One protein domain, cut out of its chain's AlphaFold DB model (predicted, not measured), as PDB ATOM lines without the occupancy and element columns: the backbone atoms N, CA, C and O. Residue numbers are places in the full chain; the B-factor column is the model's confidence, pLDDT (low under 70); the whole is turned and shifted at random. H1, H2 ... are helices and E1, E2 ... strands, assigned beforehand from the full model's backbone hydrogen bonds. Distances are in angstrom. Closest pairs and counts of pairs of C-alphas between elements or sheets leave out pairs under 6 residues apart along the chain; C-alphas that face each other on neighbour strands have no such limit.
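This is residues 137 to 188 and 264 to 299 of the 299 residues of an uncharacterized protein of Coniosporium apollinis (strain CBS 100218) (UniProt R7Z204). A curled sheet of five strands, shaped like part of a barrel, bends partly round one long helix, H2, and the short helix H1 lies on the same face. Residues 167 to 172, in the link from E3 to E4, stick out beyond one end of the sheet. The printed part has 88 residues, with strands E1 to E5 and then helices H1 and H2 along the chain; the sheet's order is E1, E2, E3, E4, E5, all antiparallel. The class is mixed, helices and strands, in two layers, H2 on one face of the sheet. The whole is only just compact, close to loose, with a radius of gyration of the C-alphas of 14.5 A, and elongated, spanning 50 by 26 by 19 A.

Start with the sheet, twisted: E1, residues 138 to 140, E2, 146 to 151, E3, 157 to 163, E4, 176 to 184, and E5, 266 to 270. E1 to E4 form a meander, each strand the antiparallel neighbour of the one before, and each step is a hairpin. Look for N 139 and O 147 between E1 and E2, 2.9 A; N 148 and O 161 between E2 and E3, 2.8 A; N 160 and O 180 between E3 and E4, 2.9 A; and N 183 and O 267 between E4 and E5, 2.8 A. E1 and E5 are the edge strands, and they are apart. H2, residues 278 to 297, is on the sheet; its closest C-alphas to E4 are those of Asn 285 and Leu 182, 6.9 A. H1, residues 272 to 275, is on the same face at a height over the sheet of 7.3 A, only just over E4, with 3 of its 4 C-alphas. H1 and H2 are close but not clearly touching: their closest C-alphas, of Gly 274 and Val 281, are 6.4 A apart. In H2, 14 of 16 O i to N i+4 pairs are within hydrogen-bond range; H1 is too short for such a pair.

Find C-alpha 138 at (238.497, 210.427, 260.827), where E1 begins its 7.1 A. E2 runs 16.6 A, E3 19.5 A and E5 13.3 A. E4, the longest strand, runs 23.4 A from C-alpha 176 at (233.304, 223.408, 260.860). H1 measures 5.2 A, and H2 runs 28.0 A to C-alpha 297 at (227.543, 191.112, 273.016).

The farthest C-alphas, of Ser 169 and Gly 299, are 49.9 A apart. Residues 189 to 263 are not printed; C-alphas 188 and 264 are 13.9 A apart across that cut. The link from E3 to E4 is long, with 12 residues. Look for pLDDT under 70 at residues 167 to 174, 187 to 188 and 298 to 299; the mean of the printed part is 84.4.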
ATOM      1  N   TYR A 137     237.974 208.898 265.389       85.38
ATOM      2  CA  TYR A 137     237.919 208.394 264.018       85.38
ATOM      3  C   TYR A 137     237.786 209.539 263.019       85.38
ATOM      4  O   TYR A 137     237.097 210.522 263.280       85.38
ATOM      5  N   VAL A 138     238.428 209.395 261.864       91.19
ATOM      6  CA  VAL A 138     238.497 210.427 260.827       91.19
ATOM      7  C   VAL A 138     238.296 209.794 259.454       91.19
ATOM      8  O   VAL A 138     238.756 208.677 259.217       91.19
ATOM      9  N   PHE A 139     237.650 210.528 258.548       90.50
ATOM     10  CA  PHE A 139     237.711 210.278 257.109       90.50
ATOM     11  C   PHE A 139     237.801 211.588 256.313       90.50
ATOM     12  O   PHE A 139     237.559 212.669 256.844       90.50
ATOM     13  N   LEU A 140     238.164 211.496 255.032       90.50
ATOM     14  CA  LEU A 140     238.208 212.641 254.117       90.50
ATOM     15  C   LEU A 140     236.912 212.725 253.306       90.50
ATOM     16  O   LEU A 140     236.491 211.727 252.704       90.50
ATOM     17  N   SER A 141     236.299 213.907 253.273       90.12
ATOM     18  CA  SER A 141     235.140 214.187 252.426       90.12
ATOM     19  C   SER A 141     235.560 214.289 250.951       90.12
ATOM     20  O   SER A 141     236.737 214.495 250.650       90.12
ATOM     21  N   PRO A 142     234.635 214.116 249.988       87.25
ATOM     22  CA  PRO A 142     234.938 214.372 248.579       87.25
ATOM     23  C   PRO A 142     235.199 215.855 248.243       87.25
ATOM     24  O   PRO A 142     235.759 216.114 247.185       87.25
ATOM     25  N   TRP A 143     234.867 216.814 249.121       86.88
ATOM     26  CA  TRP A 143     235.120 218.256 248.914       86.88
ATOM     27  C   TRP A 143     236.363 218.752 249.661       86.88
ATOM     28  O   TRP A 143     236.377 219.856 250.199       86.88
ATOM     29  N   ASN A 144     237.412 217.926 249.719       84.25
ATOM     30  CA  ASN A 144     238.709 218.266 250.319       84.25
ATOM     31  C   ASN A 144     238.690 218.647 251.819       84.25
ATOM     32  O   ASN A 144     239.685 219.155 252.336       84.25
ATOM     33  N   GLY A 145     237.597 218.373 252.534       89.50
ATOM     34  CA  GLY A 145     237.482 218.594 253.975       89.50
ATOM     35  C   GLY A 145     237.715 217.333 254.811       89.50
ATOM     36  O   GLY A 145     237.729 216.201 254.317       89.50
ATOM     37  N   ARG A 146     237.900 217.531 256.118       91.44
ATOM     38  CA  ARG A 146     238.121 216.469 257.108       91.44
ATOM     39  C   ARG A 146     236.839 216.219 257.894       91.44
ATOM     40  O   ARG A 146     236.300 217.142 258.498       91.44
ATOM     41  N   CYS A 147     236.373 214.978 257.917       93.19
ATOM     42  CA  CYS A 147     235.262 214.536 258.749       93.19
ATOM     43  C   CYS A 147     235.801 213.842 260.003       93.19
ATOM     44  O   CYS A 147     236.582 212.897 259.905       93.19
ATOM     45  N   GLU A 148     235.399 214.317 261.177       93.06
ATOM     46  CA  GLU A 148     236.014 213.987 262.459       93.06
ATOM     47  C   GLU A 148     234.959 213.578 263.497       93.06
ATOM     48  O   GLU A 148     234.003 214.311 263.761       93.06
ATOM     49  N   PHE A 149     235.128 212.392 264.086       93.25
ATOM     50  CA  PHE A 149     234.210 211.808 265.061       93.25
ATOM     51  C   PHE A 149     234.665 212.038 266.503       93.25
ATOM     52  O   PHE A 149     235.772 211.672 266.896       93.25
ATOM     53  N   SER A 150     233.745 212.538 267.326       91.00
ATOM     54  CA  SER A 150     233.922 212.780 268.759       91.00
ATOM     55  C   SER A 150     232.790 212.140 269.566       91.00
ATOM     56  O   SER A 150     231.610 212.264 269.229       91.00
ATOM     57  N   THR A 151     233.127 211.447 270.653       90.12
ATOM     58  CA  THR A 151     232.127 210.934 271.598       90.12
ATOM     59  C   THR A 151     231.624 212.084 272.469       90.12
ATOM     60  O   THR A 151     232.418 212.810 273.066       90.12
ATOM     61  N   ALA A 152     230.307 212.264 272.559       84.69
ATOM     62  CA  ALA A 152     229.707 213.287 273.409       84.69
ATOM     63  C   ALA A 152     229.972 213.000 274.900       84.69
ATOM     64  O   ALA A 152     230.064 211.844 275.305       84.69
ATOM     65  N   ALA A 153     230.005 214.045 275.735       74.06
ATOM     66  CA  ALA A 153     230.393 213.960 277.152       74.06
ATOM     67  C   ALA A 153     229.617 212.921 277.995       74.06
ATOM     68  O   ALA A 153     230.133 212.435 278.994       74.06
ATOM     69  N   ALA A 154     228.394 212.559 277.592       76.19
ATOM     70  CA  ALA A 154     227.574 211.549 278.262       76.19
ATOM     71  C   ALA A 154     227.818 210.099 277.781       76.19
ATOM     72  O   ALA A 154     227.087 209.202 278.196       76.19
ATOM     73  N   GLY A 155     228.738 209.854 276.838       81.44
ATOM     74  CA  GLY A 155     229.024 208.534 276.243       81.44
ATOM     75  C   GLY A 155     227.935 207.963 275.317       81.44
ATOM     76  O   GLY A 155     228.210 207.098 274.495       81.44
ATOM     77  N   LYS A 156     226.700 208.470 275.403       83.12
ATOM     78  CA  LYS A 156     225.499 207.964 274.704       83.12
ATOM     79  C   LYS A 156     225.310 208.480 273.271       83.12
ATOM     80  O   LYS A 156     224.264 208.251 272.668       83.12
ATOM     81  N   SER A 157     226.276 209.218 272.734       89.81
ATOM     82  CA  SER A 157     226.177 209.807 271.398       89.81
ATOM     83  C   SER A 157     227.557 209.986 270.769       89.81
ATOM     84  O   SER A 157     228.511 210.345 271.463       89.81
ATOM     85  N   LEU A 158     227.649 209.755 269.463       92.38
ATOM     86  CA  LEU A 158     228.822 209.985 268.630       92.38
ATOM     87  C   LEU A 158     228.491 211.088 267.621       92.38
ATOM     88  O   LEU A 158     227.527 210.975 266.866       92.38
ATOM     89  N   LYS A 159     229.281 212.162 267.612       94.25
ATOM     90  CA  LYS A 159     229.086 213.330 266.745       94.25
ATOM     91  C   LYS A 159     230.185 213.404 265.703       94.25
ATOM     92  O   LYS A 159     231.359 213.331 266.060       94.25
ATOM     93  N   CYS A 160     229.810 213.609 264.447       94.50
ATOM     94  CA  CYS A 160     230.740 213.851 263.355       94.50
ATOM     95  C   CYS A 160     230.661 215.312 262.898       94.50
ATOM     96  O   CYS A 160     229.564 215.835 262.669       94.50
ATOM     97  N   LYS A 161     231.818 215.957 262.749       94.62
ATOM     98  CA  LYS A 161     231.954 217.308 262.194       94.62
ATOM     99  C   LYS A 161     232.745 217.277 260.893       94.62
ATOM    100  O   LYS A 161     233.740 216.566 260.816       94.62
ATOM    101  N   HIS A 162     232.321 218.052 259.903       94.19
ATOM    102  CA  HIS A 162     233.068 218.318 258.679       94.19
ATOM    103  C   HIS A 162     233.752 219.674 258.801       94.19
ATOM    104  O   HIS A 162     233.075 220.674 259.018       94.19
ATOM    105  N   THR A 163     235.072 219.706 258.652       92.00
ATOM    106  CA  THR A 163     235.857 220.940 258.621       92.00
ATOM    107  C   THR A 163     236.523 221.072 257.260       92.00
ATOM    108  O   THR A 163     237.330 220.213 256.887       92.00
ATOM    109  N   ILE A 164     236.209 222.137 256.524       88.50
ATOM    110  CA  ILE A 164     236.865 222.445 255.250       88.50
ATOM    111  C   ILE A 164     238.045 223.385 255.547       88.50
ATOM    112  O   ILE A 164     237.836 224.452 256.129       88.50
ATOM    113  N   PRO A 165     239.294 223.017 255.203       77.69
ATOM    114  CA  PRO A 165     240.437 223.898 255.395       77.69
ATOM    115  C   PRO A 165     240.385 225.043 254.376       77.69
ATOM    116  O   PRO A 165     240.774 224.885 253.219       77.69
ATOM    117  N   THR A 166     239.903 226.207 254.810       73.38
ATOM    118  CA  THR A 166     239.978 227.439 254.025       73.38
ATOM    119  C   THR A 166     241.433 227.912 253.946       73.38
ATOM    120  O   THR A 166     242.182 227.894 254.920       73.38
ATOM    121  N   ASN A 167     241.864 228.333 252.758       63.16
ATOM    122  CA  ASN A 167     243.221 228.830 252.493       63.16
ATOM    123  C   ASN A 167     243.427 230.300 252.926       63.16
ATOM    124  O   ASN A 167     244.482 230.887 252.684       63.16
ATOM    125  N   SER A 168     242.426 230.907 253.566       58.19
ATOM    126  CA  SER A 168     242.322 232.339 253.843       58.19
ATOM    127  C   SER A 168     242.935 232.755 255.188       58.19
ATOM    128  O   SER A 168     242.225 233.224 256.075       58.19
ATOM    129  N   SER A 169     244.266 232.664 255.291       54.28
ATOM    130  CA  SER A 169     245.101 233.217 256.379       54.28
ATOM    131  C   SER A 169     244.873 232.654 257.798       54.28
ATOM    132  O   SER A 169     243.788 232.236 258.188       54.28
ATOM    133  N   ALA A 170     245.923 232.684 258.623       59.75
ATOM    134  CA  ALA A 170     245.989 232.029 259.939       59.75
ATOM    135  C   ALA A 170     245.112 232.658 261.054       59.75
ATOM    136  O   ALA A 170     245.308 232.344 262.227       59.75
ATOM    137  N   LEU A 171     244.183 233.558 260.710       58.56
ATOM    138  CA  LEU A 171     243.303 234.279 261.644       58.56
ATOM    139  C   LEU A 171     241.801 234.003 261.432       58.56
ATOM    140  O   LEU A 171     241.004 234.385 262.289       58.56
ATOM    141  N   ALA A 172     241.390 233.361 260.334       57.94
ATOM    142  CA  ALA A 172     239.985 233.019 260.108       57.94
ATOM    143  C   ALA A 172     239.629 231.670 260.772       57.94
ATOM    144  O   ALA A 172     240.409 230.718 260.663       57.94
ATOM    145  N   PRO A 173     238.468 231.537 261.444       59.28
ATOM    146  CA  PRO A 173     238.003 230.237 261.911       59.28
ATOM    147  C   PRO A 173     237.702 229.338 260.706       59.28
ATOM    148  O   PRO A 173     236.999 229.740 259.784       59.28
ATOM    149  N   SER A 174     238.219 228.109 260.718       67.44
ATOM    150  CA  SER A 174     237.875 227.100 259.714       67.44
ATOM    151  C   SER A 174     236.391 226.741 259.810       67.44
ATOM    152  O   SER A 174     235.944 226.348 260.895       67.44
ATOM    153  N   ASP A 175     235.661 226.797 258.697       77.19
ATOM    154  CA  ASP A 175     234.253 226.399 258.654       77.19
ATOM    155  C   ASP A 175     234.105 224.928 259.064       77.19
ATOM    156  O   ASP A 175     234.554 224.012 258.370       77.19
ATOM    157  N   SER A 176     233.501 224.718 260.238       88.69
ATOM    158  CA  SER A 176     233.304 223.408 260.860       88.69
ATOM    159  C   SER A 176     231.819 223.170 261.122       88.69
ATOM    160  O   SER A 176     231.255 223.642 262.113       88.69
ATOM    161  N   ALA A 177     231.182 222.427 260.221       92.19
ATOM    162  CA  ALA A 177     229.771 222.070 260.282       92.19
ATOM    163  C   ALA A 177     229.567 220.732 261.007       92.19
ATOM    164  O   ALA A 177     230.365 219.802 260.878       92.19
ATOM    165  N   ALA A 178     228.470 220.590 261.751       94.31
ATOM    166  CA  ALA A 178     228.005 219.264 262.156       94.31
ATOM    167  C   ALA A 178     227.461 218.530 260.920       94.31
ATOM    168  O   ALA A 178     226.787 219.145 260.099       94.31
ATOM    169  N   ILE A 179     227.756 217.232 260.780       95.81
ATOM    170  CA  ILE A 179     227.251 216.414 259.659       95.81
ATOM    171  C   ILE A 179     226.468 215.183 260.102       95.81
ATOM    172  O   ILE A 179     225.624 214.694 259.357       95.81
ATOM    173  N   SER A 180     226.723 214.664 261.305       96.62
ATOM    174  CA  SER A 180     225.868 213.632 261.892       96.62
ATOM    175  C   SER A 180     225.971 213.544 263.408       96.62
ATOM    176  O   SER A 180     226.997 213.864 264.015       96.62
ATOM    177  N   GLU A 181     224.900 213.040 264.014       95.69
ATOM    178  CA  GLU A 181     224.869 212.585 265.396       95.69
ATOM    179  C   GLU A 181     224.215 211.199 265.481       95.69
ATOM    180  O   GLU A 181     223.005 211.047 265.309       95.69
ATOM    181  N   LEU A 182     225.006 210.184 265.816       94.12
ATOM    182  CA  LEU A 182     224.517 208.854 266.145       94.12
ATOM    183  C   LEU A 182     224.264 208.751 267.651       94.12
ATOM    184  O   LEU A 182     225.201 208.695 268.444       94.12
ATOM    185  N   ARG A 183     222.991 208.694 268.051       91.75
ATOM    186  CA  ARG A 183     222.589 208.488 269.450       91.75
ATOM    187  C   ARG A 183     222.344 207.010 269.715       91.75
ATOM    188  O   ARG A 183     221.546 206.379 269.020       91.75
ATOM    189  N   PHE A 184     222.999 206.482 270.739       86.56
ATOM    190  CA  PHE A 184     222.952 205.076 271.115       86.56
ATOM    191  C   PHE A 184     221.867 204.817 272.165       86.56
ATOM    192  O   PHE A 184     221.782 205.530 273.164       86.56
ATOM    193  N   ASN A 185     221.108 203.738 271.980       79.19
ATOM    194  CA  ASN A 185     220.238 203.137 272.994       79.19
ATOM    195  C   ASN A 185     220.797 201.758 273.389       79.19
ATOM    196  O   ASN A 185     220.062 200.779 273.483       79.19
ATOM    197  N   LEU A 186     222.117 201.660 273.551       70.56
ATOM    198  CA  LEU A 186     222.746 200.417 273.987       70.56
ATOM    199  C   LEU A 186     222.273 200.090 275.413       70.56
ATOM    200  O   LEU A 186     222.242 201.008 276.247       70.56
ATOM    201  N   PRO A 187     221.943 198.823 275.726       63.97
ATOM    202  CA  PRO A 187     221.845 198.402 277.112       63.97
ATOM    203  C   PRO A 187     223.214 198.657 277.743       63.97
ATOM    204  O   PRO A 187     224.221 198.089 277.325       63.97
ATOM    205  N   VAL A 188     223.272 199.579 278.705       59.91
ATOM    206  CA  VAL A 188     224.498 199.788 279.477       59.91
ATOM    207  C   VAL A 188     224.740 198.475 280.217       59.91
ATOM    208  O   VAL A 188     223.842 198.081 280.967       59.91
ATOM    209  N   LYS A 264     215.042 199.207 269.441       76.44
ATOM    210  CA  LYS A 264     215.659 200.376 268.811       76.44
ATOM    211  C   LYS A 264     217.038 200.653 269.405       76.44
ATOM    212  O   LYS A 264     217.143 201.471 270.311       76.44
ATOM    213  N   LEU A 265     218.079 200.051 268.828       81.00
ATOM    214  CA  LEU A 265     219.485 200.150 269.266       81.00
ATOM    215  C   LEU A 265     220.091 201.567 269.156       81.00
ATOM    216  O   LEU A 265     221.106 201.870 269.788       81.00
ATOM    217  N   GLY A 266     219.460 202.472 268.401       86.88
ATOM    218  CA  GLY A 266     219.853 203.879 268.334       86.88
ATOM    219  C   GLY A 266     219.051 204.708 267.329       86.88
ATOM    220  O   GLY A 266     217.987 204.302 266.852       86.88
ATOM    221  N   LYS A 267     219.566 205.898 267.006       91.25
ATOM    222  CA  LYS A 267     219.157 206.705 265.848       91.25
ATOM    223  C   LYS A 267     220.346 207.475 265.276       91.25
ATOM    224  O   LYS A 267     221.071 208.118 266.032       91.25
ATOM    225  N   LEU A 268     220.502 207.453 263.956       95.38
ATOM    226  CA  LEU A 268     221.397 208.359 263.241       95.38
ATOM    227  C   LEU A 268     220.615 209.619 262.853       95.38
ATOM    228  O   LEU A 268     219.524 209.524 262.294       95.38
ATOM    229  N   ILE A 269     221.161 210.782 263.184       96.06
ATOM    230  CA  ILE A 269     220.743 212.093 262.684       96.06
ATOM    231  C   ILE A 269     221.811 212.509 261.670       96.06
ATOM    232  O   ILE A 269     223.001 212.371 261.960       96.06
ATOM    233  N   VAL A 270     221.399 212.986 260.499       96.81
ATOM    234  CA  VAL A 270     222.284 213.531 259.462       96.81
ATOM    235  C   VAL A 270     221.857 214.974 259.232       96.81
ATOM    236  O   VAL A 270     220.671 215.228 259.043       96.81
ATOM    237  N   GLU A 271     222.814 215.892 259.306       95.81
ATOM    238  CA  GLU A 271     222.603 217.323 259.050       95.81
ATOM    239  C   GLU A 271     222.778 217.613 257.548       95.81
ATOM    240  O   GLU A 271     223.376 216.805 256.835       95.81
ATOM    241  N   ASP A 272     222.329 218.775 257.066       93.94
ATOM    242  CA  ASP A 272     222.287 219.123 255.631       93.94
ATOM    243  C   ASP A 272     223.619 218.910 254.885       93.94
ATOM    244  O   ASP A 272     223.661 218.349 253.788       93.94
ATOM    245  N   GLU A 273     224.738 219.293 255.505       92.62
ATOM    246  CA  GLU A 273     226.087 219.110 254.953       92.62
ATOM    247  C   GLU A 273     226.494 217.623 254.874       92.62
ATOM    248  O   GLU A 273     227.247 217.211 253.989       92.62
ATOM    249  N   GLY A 274     225.952 216.784 255.762       91.94
ATOM    250  CA  GLY A 274     226.120 215.333 255.731       91.94
ATOM    251  C   GLY A 274     225.320 214.646 254.622       91.94
ATOM    252  O   GLY A 274     225.772 213.619 254.117       91.94
ATOM    253  N   ILE A 275     224.185 215.217 254.187       92.44
ATOM    254  CA  ILE A 275     223.348 214.663 253.103       92.44
ATOM    255  C   ILE A 275     224.140 214.569 251.793       92.44
ATOM    256  O   ILE A 275     223.995 213.601 251.046       92.44
ATOM    257  N   ARG A 276     225.037 215.530 251.540       90.50
ATOM    258  CA  ARG A 276     225.883 215.570 250.336       90.50
ATOM    259  C   ARG A 276     226.729 214.297 250.176       90.50
ATOM    260  O   ARG A 276     226.954 213.850 249.058       90.50
ATOM    261  N   MET A 277     227.182 213.715 251.291       93.25
ATOM    262  CA  MET A 277     228.018 212.503 251.389       93.25
ATOM    263  C   MET A 277     227.351 211.435 252.265       93.25
ATOM    264  O   MET A 277     227.988 210.817 253.126       93.25
ATOM    265  N   LEU A 278     226.039 211.257 252.081       94.31
ATOM    266  CA  LEU A 278     225.208 210.395 252.918       94.31
ATOM    267  C   LEU A 278     225.743 208.957 253.002       94.31
ATOM    268  O   LEU A 278     225.724 208.364 254.077       94.31
ATOM    269  N   ASP A 279     226.256 208.417 251.897       92.31
ATOM    270  CA  ASP A 279     226.852 207.081 251.810       92.31
ATOM    271  C   ASP A 279     228.036 206.912 252.779       92.31
ATOM    272  O   ASP A 279     228.066 205.967 253.570       92.31
ATOM    273  N   LEU A 280     228.971 207.868 252.785       92.88
ATOM    274  CA  LEU A 280     230.128 207.879 253.682       92.88
ATOM    275  C   LEU A 280     229.718 208.082 255.134       92.88
ATOM    276  O   LEU A 280     230.227 207.398 256.022       92.88
ATOM    277  N   VAL A 281     228.802 209.021 255.376       94.75
ATOM    278  CA  VAL A 281     228.315 209.352 256.717       94.75
ATOM    279  C   VAL A 281     227.624 208.144 257.339       94.75
ATOM    280  O   VAL A 281     227.930 207.792 258.479       94.75
ATOM    281  N   VAL A 282     226.745 207.468 256.595       95.62
ATOM    282  CA  VAL A 282     226.059 206.253 257.047       95.62
ATOM    283  C   VAL A 282     227.059 205.111 257.243       95.62
ATOM    284  O   VAL A 282     227.090 204.532 258.328       95.62
ATOM    285  N   ALA A 283     227.920 204.822 256.261       94.25
ATOM    286  CA  ALA A 283     228.884 203.723 256.350       94.25
ATOM    287  C   ALA A 283     229.861 203.887 257.528       94.25
ATOM    288  O   ALA A 283     230.101 202.934 258.272       94.25
ATOM    289  N   ALA A 284     230.390 205.095 257.745       93.62
ATOM    290  CA  ALA A 284     231.295 205.374 258.855       93.62
ATOM    291  C   ALA A 284     230.580 205.288 260.215       93.62
ATOM    292  O   ALA A 284     231.090 204.638 261.126       93.62
ATOM    293  N   ASN A 285     229.381 205.867 260.359       94.31
ATOM    294  CA  ASN A 285     228.610 205.758 261.604       94.31
ATOM    295  C   ASN A 285     228.248 204.298 261.934       94.31
ATOM    296  O   ASN A 285     228.412 203.879 263.079       94.31
ATOM    297  N   LEU A 286     227.813 203.507 260.945       92.44
ATOM    298  CA  LEU A 286     227.487 202.089 261.133       92.44
ATOM    299  C   LEU A 286     228.715 201.251 261.505       92.44
ATOM    300  O   LEU A 286     228.636 200.446 262.429       92.44
ATOM    301  N   ALA A 287     229.868 201.467 260.864       90.06
ATOM    302  CA  ALA A 287     231.096 200.745 261.204       90.06
ATOM    303  C   ALA A 287     231.598 201.056 262.627       90.06
ATOM    304  O   ALA A 287     232.148 200.184 263.302       90.06
ATOM    305  N   LEU A 288     231.403 202.287 263.108       88.50
ATOM    306  CA  LEU A 288     231.746 202.664 264.481       88.50
ATOM    307  C   LEU A 288     230.730 202.140 265.501       88.50
ATOM    308  O   LEU A 288     231.132 201.731 266.591       88.50
ATOM    309  N   TRP A 289     229.448 202.087 265.134       88.56
ATOM    310  CA  TRP A 289     228.404 201.451 265.934       88.56
ATOM    311  C   TRP A 289     228.637 199.953 266.108       88.56
ATOM    312  O   TRP A 289     228.647 199.472 267.236       88.56
ATOM    313  N   TRP A 290     228.877 199.235 265.010       86.62
ATOM    314  CA  TRP A 290     229.043 197.783 265.011       86.62
ATOM    315  C   TRP A 290     230.178 197.350 265.948       86.62
ATOM    316  O   TRP A 290     229.993 196.502 266.813       86.62
ATOM    317  N   ARG A 291     231.310 198.061 265.907       81.38
ATOM    318  CA  ARG A 291     232.446 197.831 266.817       81.38
ATOM    319  C   ARG A 291     232.137 198.138 268.285       81.38
ATOM    320  O   ARG A 291     232.849 197.662 269.169       81.38
ATOM    321  N   ALA A 292     231.162 198.996 268.578       79.81
ATOM    322  CA  ALA A 292     230.682 199.208 269.944       79.81
ATOM    323  C   ALA A 292     229.706 198.096 270.366       79.81
ATOM    324  O   ALA A 292     229.762 197.665 271.512       79.81
ATOM    325  N   TRP A 293     228.873 197.619 269.437       80.00
ATOM    326  CA  TRP A 293     227.918 196.527 269.632       80.00
ATOM    327  C   TRP A 293     228.601 195.184 269.920       80.00
ATOM    328  O   TRP A 293     228.284 194.564 270.928       80.00
ATOM    329  N   GLU A 294     229.599 194.787 269.118       80.88
ATOM    330  CA  GLU A 294     230.377 193.546 269.310       80.88
ATOM    331  C   GLU A 294     230.891 193.422 270.756       80.88
ATOM    332  O   GLU A 294     230.614 192.443 271.443       80.88
ATOM    333  N   ARG A 295     231.501 194.490 271.287       77.38
ATOM    334  CA  ARG A 295     232.021 194.537 272.670       77.38
ATOM    335  C   ARG A 295     230.962 194.442 273.773       77.38
ATOM    336  O   ARG A 295     231.334 194.240 274.923       77.38
ATOM    337  N   VAL A 296     229.690 194.679 273.460       73.44
ATOM    338  CA  VAL A 296     228.564 194.567 274.405       73.44
ATOM    339  C   VAL A 296     227.906 193.186 274.315       73.44
ATOM    340  O   VAL A 296     227.235 192.782 275.258       73.44
ATOM    341  N   CYS A 297     228.098 192.454 273.213       70.25
ATOM    342  CA  CYS A 297     227.543 191.112 273.016       70.25
ATOM    343  C   CYS A 297     228.535 189.974 273.308       70.25
ATOM    344  O   CYS A 297     228.101 188.856 273.561       70.25
ATOM    345  N   GLU A 298     229.843 190.242 273.266       62.09
ATOM    346  CA  GLU A 298     230.909 189.261 273.539       62.09
ATOM    347  C   GLU A 298     231.349 189.195 275.021       62.09
ATOM    348  O   GLU A 298     232.280 188.451 275.338       62.09
ATOM    349  N   GLY A 299     230.729 189.973 275.924       48.34
ATOM    350  CA  GLY A 299     231.111 190.097 277.344       48.34
ATOM    351  C   GLY A 299     229.981 189.827 278.331       48.34
ATOM    352  O   GLY A 299     230.294 189.269 279.406       48.34
TER     353      GLY A 299